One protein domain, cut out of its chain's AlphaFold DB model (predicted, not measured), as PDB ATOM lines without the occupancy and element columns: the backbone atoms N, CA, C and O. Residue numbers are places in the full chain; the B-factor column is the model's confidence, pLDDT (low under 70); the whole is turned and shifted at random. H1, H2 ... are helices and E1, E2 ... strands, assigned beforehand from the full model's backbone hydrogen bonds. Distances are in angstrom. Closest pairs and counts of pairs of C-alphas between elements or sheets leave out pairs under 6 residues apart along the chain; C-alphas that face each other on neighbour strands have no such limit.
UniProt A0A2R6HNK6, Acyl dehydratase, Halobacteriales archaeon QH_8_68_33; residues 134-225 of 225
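AT A GLANCE: This is residues 134 to 225 of the 225 residues of the protein "Acyl dehydratase" of Halobacteriales archaeon QH_8_68_33 (UniProt A0A2R6HNK6). The model is a loose, drawn-out shape with a small ribbon-like sheet of three strands, E1, E2 and E3, at one end and a group of short helices, H1, H2 and H3, at the other. H4 lies between the two ends, and after it residues 218 to 225 run back toward the sheet's end; no named helix is on the sheet. The printed part has 92 residues, with three named strands and then four named helices in the order E1 E2 E3 H1 H2 H3 H4, and the sheet, in the order E1, E2, E3, is antiparallel throughout. The class is mixed, helices and strands, though under half of the residues are in named elements. The whole is loose, with a radius of gyration of the C-alphas of 17.3 A, and spans 50 by 30 by 16 A.

IN THESE COORDINATES: E1, residues 134 to 136, begins at C-alpha 134 (-18.509, -39.256, -6.105) and is 5.9 A long. E2, residues 150 to 155, is 16.6 A long, and E3, residues 165 to 169, is 12.8 A long. H1, residues 174 to 184, is the longest helix, 15.3 A from C-alpha 174 (10.990, -25.233, -17.149) to C-alpha 184. H2 is residues 189 to 192, 5.2 A long, and H3 is residues 194 to 198, 5.9 A long. H4, residues 209 to 217, is 12.3 A long and ends at C-alpha 217 (4.727, -26.580, 1.604).

HOW THE PARTS SIT: E1, E2 and E3 form a meander, each strand the antiparallel neighbour of the one before. The hairpin of E1 and E2 stands at 170 degrees between directions, with N 136 and O 153 within hydrogen-bond range at 3.4 A. The hairpin of E2 and E3 stands at 175 degrees, with N 150 and O 169 at 2.8 A and N 167 and O 152 at 2.8 A. H4 is apart from E1, E2 and E3. H1 and H4 are close but not clearly touching, about perpendicular at 77 degrees; their closest C-alphas, of Phe 180 and Leu 211, are 7.1 A apart. H1 and H2 only just touch, with 3 pairs of C-alphas within 8 A, the closest those of Glu 178 and Leu 192 at 7.1 A. H2 and H3 touch only at the corner, the closest C-alphas being those of Leu 190 and Ala 197 at 5.1 A. H3 and H4 are apart. In H1, H3 and H4 every O i to N i+4 pair is within hydrogen-bond range; H2 is too short for such a pair.

THE WHOLE: The C-alphas farthest apart, of Glu 158 and Gly 195, are 50.8 A apart. The printed part has no cut and ends at residue 225, the chain's last. The link from E1 to E2, 13 residues, is long. The mean pLDDT of the printed part is 72.1; residues 134 to 148, 150 to 153, 155 to 166, 218 and 220 to 225 are under 70.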
ATOM      1  N   VAL A 134     -18.465 -40.319  -5.094       50.28
ATOM      2  CA  VAL A 134     -18.509 -39.256  -6.105       50.28
ATOM      3  C   VAL A 134     -17.080 -38.852  -6.469       50.28
ATOM      4  O   VAL A 134     -16.313 -38.394  -5.626       50.28
ATOM      5  N   ARG A 135     -16.700 -38.988  -7.748       46.69
ATOM      6  CA  ARG A 135     -15.444 -38.418  -8.261       46.69
ATOM      7  C   ARG A 135     -15.655 -36.929  -8.502       46.69
ATOM      8  O   ARG A 135     -16.341 -36.554  -9.452       46.69
ATOM      9  N   ARG A 136     -15.053 -36.084  -7.666       53.41
ATOM     10  CA  ARG A 136     -15.191 -34.628  -7.774       53.41
ATOM     11  C   ARG A 136     -13.861 -34.004  -8.183       53.41
ATOM     12  O   ARG A 136     -12.870 -34.068  -7.459       53.41
ATOM     13  N   THR A 137     -13.846 -33.397  -9.365       48.19
ATOM     14  CA  THR A 137     -12.781 -32.484  -9.795       48.19
ATOM     15  C   THR A 137     -13.226 -31.083  -9.421       48.19
ATOM     16  O   THR A 137     -13.726 -30.335 -10.257       48.19
ATOM     17  N   GLU A 138     -13.129 -30.748  -8.141       50.16
ATOM     18  CA  GLU A 138     -13.440 -29.396  -7.705       50.16
ATOM     19  C   GLU A 138     -12.194 -28.545  -7.611       50.16
ATOM     20  O   GLU A 138     -11.244 -28.874  -6.907       50.16
ATOM     21  N   ARG A 139     -12.222 -27.422  -8.333       45.75
ATOM     22  CA  ARG A 139     -11.333 -26.299  -8.063       45.75
ATOM     23  C   ARG A 139     -11.688 -25.798  -6.659       45.75
ATOM     24  O   ARG A 139     -12.846 -25.441  -6.457       45.75
ATOM     25  N   PRO A 140     -10.759 -25.796  -5.690       39.81
ATOM     26  CA  PRO A 140     -11.039 -25.215  -4.390       39.81
ATOM     27  C   PRO A 140     -11.260 -23.711  -4.576       39.81
ATOM     28  O   PRO A 140     -10.323 -22.981  -4.898       39.81
ATOM     29  N   ASP A 141     -12.493 -23.245  -4.391       42.59
ATOM     30  CA  ASP A 141     -12.792 -21.818  -4.311       42.59
ATOM     31  C   ASP A 141     -12.277 -21.292  -2.969       42.59
ATOM     32  O   ASP A 141     -12.965 -21.308  -1.950       42.59
ATOM     33  N   THR A 142     -11.031 -20.824  -2.953       41.53
ATOM     34  CA  THR A 142     -10.545 -19.948  -1.885       41.53
ATOM     35  C   THR A 142      -9.861 -18.731  -2.491       41.53
ATOM     36  O   THR A 142      -9.127 -18.817  -3.471       41.53
ATOM     37  N   ALA A 143     -10.160 -17.567  -1.913       36.84
ATOM     38  CA  ALA A 143      -9.950 -16.226  -2.466       36.84
ATOM     39  C   ALA A 143      -8.480 -15.786  -2.647       36.84
ATOM     40  O   ALA A 143      -8.219 -14.612  -2.912       36.84
ATOM     41  N   TYR A 144      -7.519 -16.699  -2.513       44.09
ATOM     42  CA  TYR A 144      -6.093 -16.413  -2.610       44.09
ATOM     43  C   TYR A 144      -5.344 -17.588  -3.239       44.09
ATOM     44  O   TYR A 144      -4.674 -18.320  -2.522       44.09
ATOM     45  N   GLU A 145      -5.391 -17.776  -4.563       45.81
ATOM     46  CA  GLU A 145      -4.393 -18.648  -5.191       45.81
ATOM     47  C   GLU A 145      -4.062 -18.324  -6.653       45.81
ATOM     48  O   GLU A 145      -4.915 -17.965  -7.467       45.81
ATOM     49  N   LYS A 146      -2.769 -18.480  -6.967       48.12
ATOM     50  CA  LYS A 146      -2.238 -18.608  -8.325       48.12
ATOM     51  C   LYS A 146      -2.648 -19.989  -8.874       48.12
ATOM     52  O   LYS A 146      -2.224 -21.023  -8.374       48.12
ATOM     53  N   SER A 147      -3.491 -19.921  -9.895       52.47
ATOM     54  CA  SER A 147      -4.210 -20.881 -10.757       52.47
ATOM     55  C   SER A 147      -3.725 -22.313 -11.088       52.47
ATOM     56  O   SER A 147      -4.422 -22.955 -11.877       52.47
ATOM     57  N   ASP A 148      -2.629 -22.863 -10.555       64.62
ATOM     58  CA  ASP A 148      -1.955 -23.995 -11.241       64.62
ATOM     59  C   ASP A 148      -2.086 -25.373 -10.562       64.62
ATOM     60  O   ASP A 148      -1.536 -26.366 -11.043       64.62
ATOM     61  N   TRP A 149      -2.830 -25.478  -9.459       70.50
ATOM     62  CA  TRP A 149      -3.099 -26.762  -8.804       70.50
ATOM     63  C   TRP A 149      -4.346 -27.447  -9.370       70.50
ATOM     64  O   TRP A 149      -5.395 -26.837  -9.573       70.50
ATOM     65  N   THR A 150      -4.246 -28.759  -9.563       67.88
ATOM     66  CA  THR A 150      -5.381 -29.647  -9.822       67.88
ATOM     67  C   THR A 150      -5.661 -30.496  -8.590       67.88
ATOM     68  O   THR A 150      -4.735 -30.978  -7.927       67.88
ATOM     69  N   PHE A 151      -6.946 -30.660  -8.290       68.38
ATOM     70  CA  PHE A 151      -7.447 -31.396  -7.141       68.38
ATOM     71  C   PHE A 151      -8.335 -32.543  -7.618       68.38
ATOM     72  O   PHE A 151      -9.235 -32.353  -8.439       68.38
ATOM     73  N   GLU A 152      -8.068 -33.735  -7.101       67.19
ATOM     74  CA  GLU A 152      -8.878 -34.919  -7.338       67.19
ATOM     75  C   GLU A 152      -9.134 -35.617  -6.005       67.19
ATOM     76  O   GLU A 152      -8.199 -36.034  -5.317       67.19
ATOM     77  N   TYR A 153     -10.412 -35.733  -5.649       66.12
ATOM     78  CA  TYR A 153     -10.869 -36.549  -4.534       66.12
ATOM     79  C   TYR A 153     -11.706 -37.712  -5.055       66.12
ATOM     80  O   TYR A 153     -12.591 -37.539  -5.900       66.12
ATOM     81  N   VAL A 154     -11.412 -38.894  -4.530       70.31
ATOM     82  CA  VAL A 154     -12.183 -40.115  -4.733       70.31
ATOM     83  C   VAL A 154     -12.534 -40.638  -3.345       70.31
ATOM     84  O   VAL A 154     -11.631 -41.067  -2.635       70.31
ATOM     85  N   GLY A 155     -13.808 -40.560  -2.956       65.62
ATOM     86  CA  GLY A 155     -14.294 -40.987  -1.640       65.62
ATOM     87  C   GLY A 155     -15.771 -40.653  -1.414       65.62
ATOM     88  O   GLY A 155     -16.485 -40.340  -2.375       65.62
ATOM     89  N   HIS A 156     -16.232 -40.739  -0.166       59.94
ATOM     90  CA  HIS A 156     -17.615 -40.443   0.231       59.94
ATOM     91  C   HIS A 156     -17.809 -38.967   0.625       59.94
ATOM     92  O   HIS A 156     -16.901 -38.321   1.141       59.94
ATOM     93  N   GLU A 157     -18.991 -38.393   0.365       51.78
ATOM     94  CA  GLU A 157     -19.224 -36.947   0.569       51.78
ATOM     95  C   GLU A 157     -19.236 -36.524   2.047       51.78
ATOM     96  O   GLU A 157     -18.821 -35.409   2.367       51.78
ATOM     97  N   GLU A 158     -19.679 -37.402   2.950       50.62
ATOM     98  CA  GLU A 158     -19.964 -37.043   4.346       50.62
ATOM     99  C   GLU A 158     -18.955 -37.612   5.356       50.62
ATOM    100  O   GLU A 158     -18.850 -37.113   6.477       50.62
ATOM    101  N   THR A 159     -18.183 -38.634   4.977       49.22
ATOM    102  CA  THR A 159     -17.260 -39.350   5.874       49.22
ATOM    103  C   THR A 159     -15.949 -39.694   5.162       49.22
ATOM    104  O   THR A 159     -15.909 -39.800   3.941       49.22
ATOM    105  N   ILE A 160     -14.848 -39.776   5.923       57.44
ATOM    106  CA  ILE A 160     -13.537 -40.196   5.403       57.44
ATOM    107  C   ILE A 160     -13.394 -41.690   5.667       57.44
ATOM    108  O   ILE A 160     -13.281 -42.090   6.828       57.44
ATOM    109  N   ASP A 161     -13.332 -42.481   4.600       56.19
ATOM    110  CA  ASP A 161     -13.254 -43.937   4.683       56.19
ATOM    111  C   ASP A 161     -11.911 -44.494   4.216       56.19
ATOM    112  O   ASP A 161     -11.117 -43.869   3.503       56.19
ATOM    113  N   VAL A 162     -11.633 -45.733   4.622       53.47
ATOM    114  CA  VAL A 162     -10.462 -46.447   4.118       53.47
ATOM    115  C   VAL A 162     -10.673 -46.787   2.644       53.47
ATOM    116  O   VAL A 162     -11.507 -47.622   2.311       53.47
ATOM    117  N   GLY A 163      -9.846 -46.197   1.785       59.22
ATOM    118  CA  GLY A 163      -9.975 -46.286   0.327       59.22
ATOM    119  C   GLY A 163     -10.088 -44.911  -0.327       59.22
ATOM    120  O   GLY A 163      -9.878 -44.801  -1.533       59.22
ATOM    121  N   ASP A 164     -10.331 -43.872   0.473       65.50
ATOM    122  CA  ASP A 164     -10.356 -42.499   0.002       65.50
ATOM    123  C   ASP A 164      -8.979 -42.038  -0.481       65.50
ATOM    124  O   ASP A 164      -7.955 -42.205   0.190       65.50
ATOM    125  N   VAL A 165      -8.957 -41.396  -1.647       69.25
ATOM    126  CA  VAL A 165      -7.743 -40.858  -2.256       69.25
ATOM    127  C   VAL A 165      -7.905 -39.362  -2.463       69.25
ATOM    128  O   VAL A 165      -8.788 -38.906  -3.187       69.25
ATOM    129  N   LEU A 166      -7.004 -38.600  -1.847       67.31
ATOM    130  CA  LEU A 166      -6.824 -37.172  -2.089       67.31
ATOM    131  C   LEU A 166      -5.545 -36.968  -2.895       67.31
ATOM    132  O   LEU A 166      -4.448 -37.276  -2.423       67.31
ATOM    133  N   ARG A 167      -5.677 -36.415  -4.100       71.56
ATOM    134  CA  ARG A 167      -4.551 -36.113  -4.977       71.56
ATOM    135  C   ARG A 167      -4.507 -34.626  -5.302       71.56
ATOM    136  O   ARG A 167      -5.458 -34.050  -5.820       71.56
ATOM    137  N   PHE A 168      -3.343 -34.038  -5.049       72.25
ATOM    138  CA  PHE A 168      -2.975 -32.702  -5.502       72.25
ATOM    139  C   PHE A 168      -1.911 -32.854  -6.582       72.25
ATOM    140  O   PHE A 168      -0.928 -33.566  -6.369       72.25
ATOM    141  N   SER A 169      -2.083 -32.194  -7.725       77.31
ATOM    142  CA  SER A 169      -1.048 -32.164  -8.765       77.31
ATOM    143  C   SER A 169      -0.825 -30.733  -9.243       77.31
ATOM    144  O   SER A 169      -1.780 -30.059  -9.617       77.31
ATOM    145  N   LYS A 170       0.436 -30.293  -9.262       80.44
ATOM    146  CA  LYS A 170       0.873 -29.035  -9.876       80.44
ATOM    147  C   LYS A 170       1.941 -29.353 -10.930       80.44
ATOM    148  O   LYS A 170       2.938 -29.985 -10.571       80.44
ATOM    149  N   PRO A 171       1.764 -28.961 -12.204       82.81
ATOM    150  CA  PRO A 171       2.848 -29.017 -13.174       82.81
ATOM    151  C   PRO A 171       3.902 -27.961 -12.819       82.81
ATOM    152  O   PRO A 171       3.551 -26.836 -12.479       82.81
ATOM    153  N   LEU A 172       5.182 -28.331 -12.890       83.50
ATOM    154  CA  LEU A 172       6.292 -27.382 -12.788       83.50
ATOM    155  C   LEU A 172       6.857 -27.152 -14.185       83.50
ATOM    156  O   LEU A 172       7.271 -28.109 -14.844       83.50
ATOM    157  N   ALA A 173       6.821 -25.904 -14.639       87.25
ATOM    158  CA  ALA A 173       7.356 -25.514 -15.936       87.25
ATOM    159  C   ALA A 173       8.876 -25.321 -15.872       87.25
ATOM    160  O   ALA A 173       9.428 -24.967 -14.833       87.25
ATOM    161  N   GLU A 174       9.549 -25.483 -17.011       86.44
ATOM    162  CA  GLU A 174      10.990 -25.233 -17.149       86.44
ATOM    163  C   GLU A 174      11.373 -23.817 -16.690       86.44
ATOM    164  O   GLU A 174      12.278 -23.655 -15.879       86.44
ATOM    165  N   ALA A 175      10.576 -22.811 -17.062       87.44
ATOM    166  CA  ALA A 175      10.765 -21.432 -16.618       87.44
ATOM    167  C   ALA A 175      10.706 -21.252 -15.082       87.44
ATOM    168  O   ALA A 175      11.338 -20.344 -14.549       87.44
ATOM    169  N   GLU A 176       9.966 -22.096 -14.344       87.88
ATOM    170  CA  GLU A 176       9.971 -22.061 -12.869       87.88
ATOM    171  C   GLU A 176      11.274 -22.638 -12.293       87.88
ATOM    172  O   GLU A 176      11.746 -22.171 -11.256       87.88
ATOM    173  N   VAL A 177      11.860 -23.633 -12.964       88.19
ATOM    174  CA  VAL A 177      13.149 -24.235 -12.590       88.19
ATOM    175  C   VAL A 177      14.287 -23.249 -12.845       88.19
ATOM    176  O   VAL A 177      15.126 -23.046 -11.967       88.19
ATOM    177  N   GLU A 178      14.278 -22.587 -14.002       87.62
ATOM    178  CA  GLU A 178      15.242 -21.541 -14.360       87.62
ATOM    179  C   GLU A 178      15.160 -20.353 -13.396       87.62
ATOM    180  O   GLU A 178      16.162 -19.971 -12.795       87.62
ATOM    181  N   ALA A 179      13.953 -19.830 -13.151       87.75
ATOM    182  CA  ALA A 179      13.757 -18.717 -12.224       87.75
ATOM    183  C   ALA A 179      14.218 -19.054 -10.796       87.75
ATOM    184  O   ALA A 179      14.744 -18.194 -10.086       87.75
ATOM    185  N   PHE A 180      14.035 -20.304 -10.358       90.25
ATOM    186  CA  PHE A 180      14.546 -20.758  -9.070       90.25
ATOM    187  C   PHE A 180      16.074 -20.859  -9.057       90.25
ATOM    188  O   PHE A 180      16.691 -20.440  -8.075       90.25
ATOM    189  N   ALA A 181      16.693 -21.382 -10.116       89.00
ATOM    190  CA  ALA A 181      18.147 -21.450 -10.241       89.00
ATOM    191  C   ALA A 181      18.781 -20.052 -10.197       89.00
ATOM    192  O   ALA A 181      19.727 -19.834  -9.440       89.00
ATOM    193  N   ASP A 182      18.203 -19.090 -10.917       90.12
ATOM    194  CA  ASP A 182      18.655 -17.696 -10.931       90.12
ATOM    195  C   ASP A 182      18.539 -17.039  -9.549       90.12
ATOM    196  O   ASP A 182      19.458 -16.360  -9.091       90.12
ATOM    197  N   ALA A 183      17.417 -17.257  -8.855       88.88
ATOM    198  CA  ALA A 183      17.168 -16.655  -7.546       88.88
ATOM    199  C   ALA A 183      17.986 -17.298  -6.412       88.88
ATOM    200  O   ALA A 183      18.379 -16.614  -5.468       88.88
ATOM    201  N   SER A 184      18.212 -18.613  -6.476       86.38
ATOM    202  CA  SER A 184      18.929 -19.373  -5.442       86.38
ATOM    203  C   SER A 184      20.439 -19.450  -5.677       86.38
ATOM    204  O   SER A 184      21.185 -19.755  -4.747       86.38
ATOM    205  N   GLY A 185      20.891 -19.196  -6.908       87.25
ATOM    206  CA  GLY A 185      22.258 -19.453  -7.358       87.25
ATOM    207  C   GLY A 185      22.560 -20.936  -7.610       87.25
ATOM    208  O   GLY A 185      23.683 -21.267  -8.003       87.25
ATOM    209  N   ASP A 186      21.592 -21.837  -7.407       84.44
ATOM    210  CA  ASP A 186      21.751 -23.267  -7.666       84.44
ATOM    211  C   ASP A 186      21.614 -23.560  -9.166       84.44
ATOM    212  O   ASP A 186      20.545 -23.866  -9.693       84.44
ATOM    213  N   THR A 187      22.745 -23.454  -9.854       86.69
ATOM    214  CA  THR A 187      22.892 -23.644 -11.304       86.69
ATOM    215  C   THR A 187      23.406 -25.038 -11.659       86.69
ATOM    216  O   THR A 187      24.050 -25.234 -12.693       86.69
ATOM    217  N   ASN A 188      23.166 -26.033 -10.797       86.75
ATOM    218  CA  ASN A 188      23.598 -27.399 -11.063       86.75
ATOM    219  C   ASN A 188      23.096 -27.861 -12.443       86.75
ATOM    220  O   ASN A 188      21.903 -27.833 -12.741       86.75
ATOM    221  N   ARG A 189      24.031 -28.325 -13.280       88.62
ATOM    222  CA  ARG A 189      23.782 -28.755 -14.665       88.62
ATOM    223  C   ARG A 189      22.724 -29.848 -14.770       88.62
ATOM    224  O   ARG A 189      22.064 -29.959 -15.792       88.62
ATOM    225  N   LEU A 190      22.517 -30.619 -13.704       89.56
ATOM    226  CA  LEU A 190      21.440 -31.603 -13.626       89.56
ATOM    227  C   LEU A 190      20.030 -30.989 -13.799       89.56
ATOM    228  O   LEU A 190      19.108 -31.699 -14.201       89.56
ATOM    229  N   HIS A 191      19.860 -29.698 -13.504       88.31
ATOM    230  CA  HIS A 191      18.579 -28.994 -13.573       88.31
ATOM    231  C   HIS A 191      18.360 -28.226 -14.882       88.31
ATOM    232  O   HIS A 191      17.213 -28.022 -15.259       88.31
ATOM    233  N   LEU A 192      19.437 -27.818 -15.566       88.44
ATOM    234  CA  LEU A 192      19.378 -26.837 -16.663       88.44
ATOM    235  C   LEU A 192      19.997 -27.320 -17.986       88.44
ATOM    236  O   LEU A 192      19.811 -26.689 -19.018       88.44
ATOM    237  N   ASP A 193      20.776 -28.406 -17.977       90.38
ATOM    238  CA  ASP A 193      21.509 -28.891 -19.154       90.38
ATOM    239  C   ASP A 193      20.986 -30.275 -19.558       90.38
ATOM    240  O   ASP A 193      21.281 -31.290 -18.919       90.38
ATOM    241  N   GLU A 194      20.206 -30.321 -20.640       89.25
ATOM    242  CA  GLU A 194      19.654 -31.564 -21.188       89.25
ATOM    243  C   GLU A 194      20.738 -32.579 -21.562       89.25
ATOM    244  O   GLU A 194      20.589 -33.772 -21.291       89.25
ATOM    245  N   GLY A 195      21.849 -32.121 -22.151       90.00
ATOM    246  CA  GLY A 195      22.943 -32.983 -22.591       90.00
ATOM    247  C   GLY A 195      23.682 -33.620 -21.417       90.00
ATOM    248  O   GLY A 195      24.032 -34.801 -21.461       90.00
ATOM    249  N   TYR A 196      23.873 -32.863 -20.336       86.75
ATOM    250  CA  TYR A 196      24.409 -33.383 -19.085       86.75
ATOM    251  C   TYR A 196      23.433 -34.360 -18.424       86.75
ATOM    252  O   TYR A 196      23.828 -35.466 -18.054       86.75
ATOM    253  N   ALA A 197      22.156 -33.986 -18.309       88.81
ATOM    254  CA  ALA A 197      21.144 -34.790 -17.635       88.81
ATOM    255  C   ALA A 197      20.849 -36.119 -18.358       88.81
ATOM    256  O   ALA A 197      20.638 -37.136 -17.690       88.81
ATOM    257  N   ALA A 198      20.924 -36.144 -19.693       91.56
ATOM    258  CA  ALA A 198      20.810 -37.352 -20.512       91.56
ATOM    259  C   ALA A 198      21.871 -38.414 -20.171       91.56
ATOM    260  O   ALA A 198      21.595 -39.609 -20.247       91.56
ATOM    261  N   GLY A 199      23.069 -37.988 -19.753       84.19
ATOM    262  CA  GLY A 199      24.152 -38.874 -19.310       84.19
ATOM    263  C   GLY A 199      24.014 -39.373 -17.867       84.19
ATOM    264  O   GLY A 199      24.840 -40.160 -17.404       84.19
ATOM    265  N   THR A 200      22.995 -38.920 -17.136       88.00
ATOM    266  CA  THR A 200      22.731 -39.346 -15.756       88.00
ATOM    267  C   THR A 200      21.652 -40.424 -15.703       88.00
ATOM    268  O   THR A 200      20.909 -40.638 -16.657       88.00
ATOM    269  N   ARG A 201      21.476 -41.048 -14.531       88.81
ATOM    270  CA  ARG A 201      20.379 -42.003 -14.275       88.81
ATOM    271  C   ARG A 201      18.970 -41.442 -14.522       88.81
ATOM    272  O   ARG A 201      18.020 -42.213 -14.568       88.81
ATOM    273  N   PHE A 202      18.823 -40.119 -14.599       83.94
ATOM    274  CA  PHE A 202      17.536 -39.456 -14.784       83.94
ATOM    275  C   PHE A 202      17.160 -39.297 -16.263       83.94
ATOM    276  O   PHE A 202      15.975 -39.174 -16.564       83.94
ATOM    277  N   GLY A 203      18.139 -39.304 -17.177       87.44
ATOM    278  CA  GLY A 203      17.931 -39.238 -18.630       87.44
ATOM    279  C   GLY A 203      17.344 -37.924 -19.168       87.44
ATOM    280  O   GLY A 203      17.198 -37.781 -20.377       87.44
ATOM    281  N   ARG A 204      16.993 -36.978 -18.291       90.50
ATOM    282  CA  ARG A 204      16.433 -35.654 -18.591       90.50
ATOM    283  C   ARG A 204      16.635 -34.720 -17.393       90.50
ATOM    284  O   ARG A 204      16.864 -35.235 -16.289       90.50
ATOM    285  N   PRO A 205      16.516 -33.393 -17.571       90.25
ATOM    286  CA  PRO A 205      16.570 -32.457 -16.458       90.25
ATOM    287  C   PRO A 205      15.545 -32.798 -15.373       90.25
ATOM    288  O   PRO A 205      14.424 -33.234 -15.652       90.25
ATOM    289  N   VAL A 206      15.946 -32.618 -14.119       90.31
ATOM    290  CA  VAL A 206      15.075 -32.794 -12.948       90.31
ATOM    291  C   VAL A 206      14.957 -31.481 -12.194       90.31
ATOM    292  O   VAL A 206      15.808 -30.614 -12.319       90.31
ATOM    293  N   VAL A 207      13.917 -31.331 -11.385       90.25
ATOM    294  CA  VAL A 207      13.686 -30.114 -10.594       90.25
ATOM    295  C   VAL A 207      14.541 -30.125  -9.319       90.25
ATOM    296  O   VAL A 207      14.783 -31.190  -8.745       90.25
ATOM    297  N   HIS A 208      14.969 -28.953  -8.840       89.25
ATOM    298  CA  HIS A 208      15.641 -28.800  -7.545       89.25
ATOM    299  C   HIS A 208      14.790 -29.358  -6.400       89.25
ATOM    300  O   HIS A 208      13.606 -29.044  -6.266       89.25
ATOM    301  N   GLY A 209      15.404 -30.137  -5.508       84.75
ATOM    302  CA  GLY A 209      14.698 -30.701  -4.351       84.75
ATOM    303  C   GLY A 209      14.096 -29.630  -3.431       84.75
ATOM    304  O   GLY A 209      13.010 -29.810  -2.886       84.75
ATOM    305  N   THR A 210      14.760 -28.483  -3.309       86.69
ATOM    306  CA  THR A 210      14.307 -27.318  -2.534       86.69
ATOM    307  C   THR A 210      13.098 -26.624  -3.163       86.69
ATOM    308  O   THR A 210      12.173 -26.249  -2.442       86.69
ATOM    309  N   LEU A 211      13.043 -26.527  -4.495       83.94
ATOM    310  CA  LEU A 211      11.870 -26.037  -5.223       83.94
ATOM    311  C   LEU A 211      10.666 -26.980  -5.045       83.94
ATOM    312  O   LEU A 211       9.548 -26.520  -4.794       83.94
ATOM    313  N   ILE A 212      10.891 -28.298  -5.090       82.75
ATOM    314  CA  ILE A 212       9.852 -29.303  -4.807       82.75
ATOM    315  C   ILE A 212       9.342 -29.158  -3.367       82.75
ATOM    316  O   ILE A 212       8.133 -29.087  -3.146       82.75
ATOM    317  N   ALA A 213      10.244 -29.070  -2.385       77.94
ATOM    318  CA  ALA A 213       9.881 -28.928  -0.975       77.94
ATOM    319  C   ALA A 213       9.071 -27.645  -0.711       77.94
ATOM    320  O   ALA A 213       8.046 -27.691  -0.027       77.94
ATOM    321  N   GLY A 214       9.479 -26.519  -1.306       76.62
ATOM    322  CA  GLY A 214       8.732 -25.259  -1.242       76.62
ATOM    323  C   GLY A 214       7.343 -25.368  -1.874       76.62
ATOM    324  O   GLY A 214       6.359 -24.911  -1.291       76.62
ATOM    325  N   THR A 215       7.239 -26.052  -3.016       80.25
ATOM    326  CA  THR A 215       5.963 -26.294  -3.705       80.25
ATOM    327  C   THR A 215       5.011 -27.144  -2.858       80.25
ATOM    328  O   THR A 215       3.838 -26.806  -2.736       80.25
ATOM    329  N   ILE A 216       5.503 -28.211  -2.221       75.50
ATOM    330  CA  ILE A 216       4.696 -29.068  -1.334       75.50
ATOM    331  C   ILE A 216       4.217 -28.291  -0.102       75.50
ATOM    332  O   ILE A 216       3.073 -28.459   0.323       75.50
ATOM    333  N   SER A 217       5.072 -27.432   0.459       73.12
ATOM    334  CA  SER A 217       4.727 -26.580   1.604       73.12
ATOM    335  C   SER A 217       3.595 -25.597   1.277       73.12
ATOM    336  O   SER A 217       2.729 -25.343   2.113       73.12
ATOM    337  N   GLY A 218       3.561 -25.103   0.036       67.38
ATOM    338  CA  GLY A 218       2.524 -24.209  -0.479       67.38
ATOM    339  C   GLY A 218       1.268 -24.901  -1.012       67.38
ATOM    340  O   GLY A 218       0.472 -24.231  -1.663       67.38
ATOM    341  N   ARG A 219       1.086 -26.215  -0.803       71.19
ATOM    342  CA  ARG A 219      -0.104 -26.921  -1.304       71.19
ATOM    343  C   ARG A 219      -1.392 -26.374  -0.660       71.19
ATOM    344  O   ARG A 219      -1.383 -26.102   0.550       71.19
ATOM    345  N   PRO A 220      -2.514 -26.332  -1.400       64.25
ATOM    346  CA  PRO A 220      -3.807 -25.970  -0.837       64.25
ATOM    347  C   PRO A 220      -4.164 -26.906   0.319       64.25
ATOM    348  O   PRO A 220      -3.979 -28.126   0.241       64.25
ATOM    349  N   ARG A 221      -4.691 -26.351   1.412       60.81
ATOM    350  CA  ARG A 221      -5.289 -27.154   2.487       60.81
ATOM    351  C   ARG A 221      -6.759 -27.377   2.158       60.81
ATOM    352  O   ARG A 221      -7.408 -26.480   1.626       60.81
ATOM    353  N   ARG A 222      -7.289 -28.564   2.476       52.44
ATOM    354  CA  ARG A 222      -8.733 -28.823   2.364       52.44
ATOM    355  C   ARG A 222      -9.460 -27.730   3.167       52.44
ATOM    356  O   ARG A 222      -9.058 -27.510   4.314       52.44
ATOM    357  N   PRO A 223     -10.466 -27.033   2.612       45.81
ATOM    358  CA  PRO A 223     -11.294 -26.152   3.420       45.81
ATOM    359  C   PRO A 223     -11.928 -26.994   4.533       45.81
ATOM    360  O   PRO A 223     -12.461 -28.078   4.280       45.81
ATOM    361  N   HIS A 224     -11.772 -26.542   5.775       38.31
ATOM    362  CA  HIS A 224     -12.488 -27.127   6.901       38.31
ATOM    363  C   HIS A 224     -13.977 -26.765   6.753       38.31
ATOM    364  O   HIS A 224     -14.248 -25.611   6.409       38.31
ATOM    365  N   PRO A 225     -14.915 -27.708   6.953       39.06
ATOM    366  CA  PRO A 225     -16.321 -27.359   7.129       39.06
ATOM    367  C   PRO A 225     -16.524 -26.498   8.384       39.06
ATOM    368  O   PRO A 225     -15.734 -26.654   9.348       39.06
TER     369      PRO A 225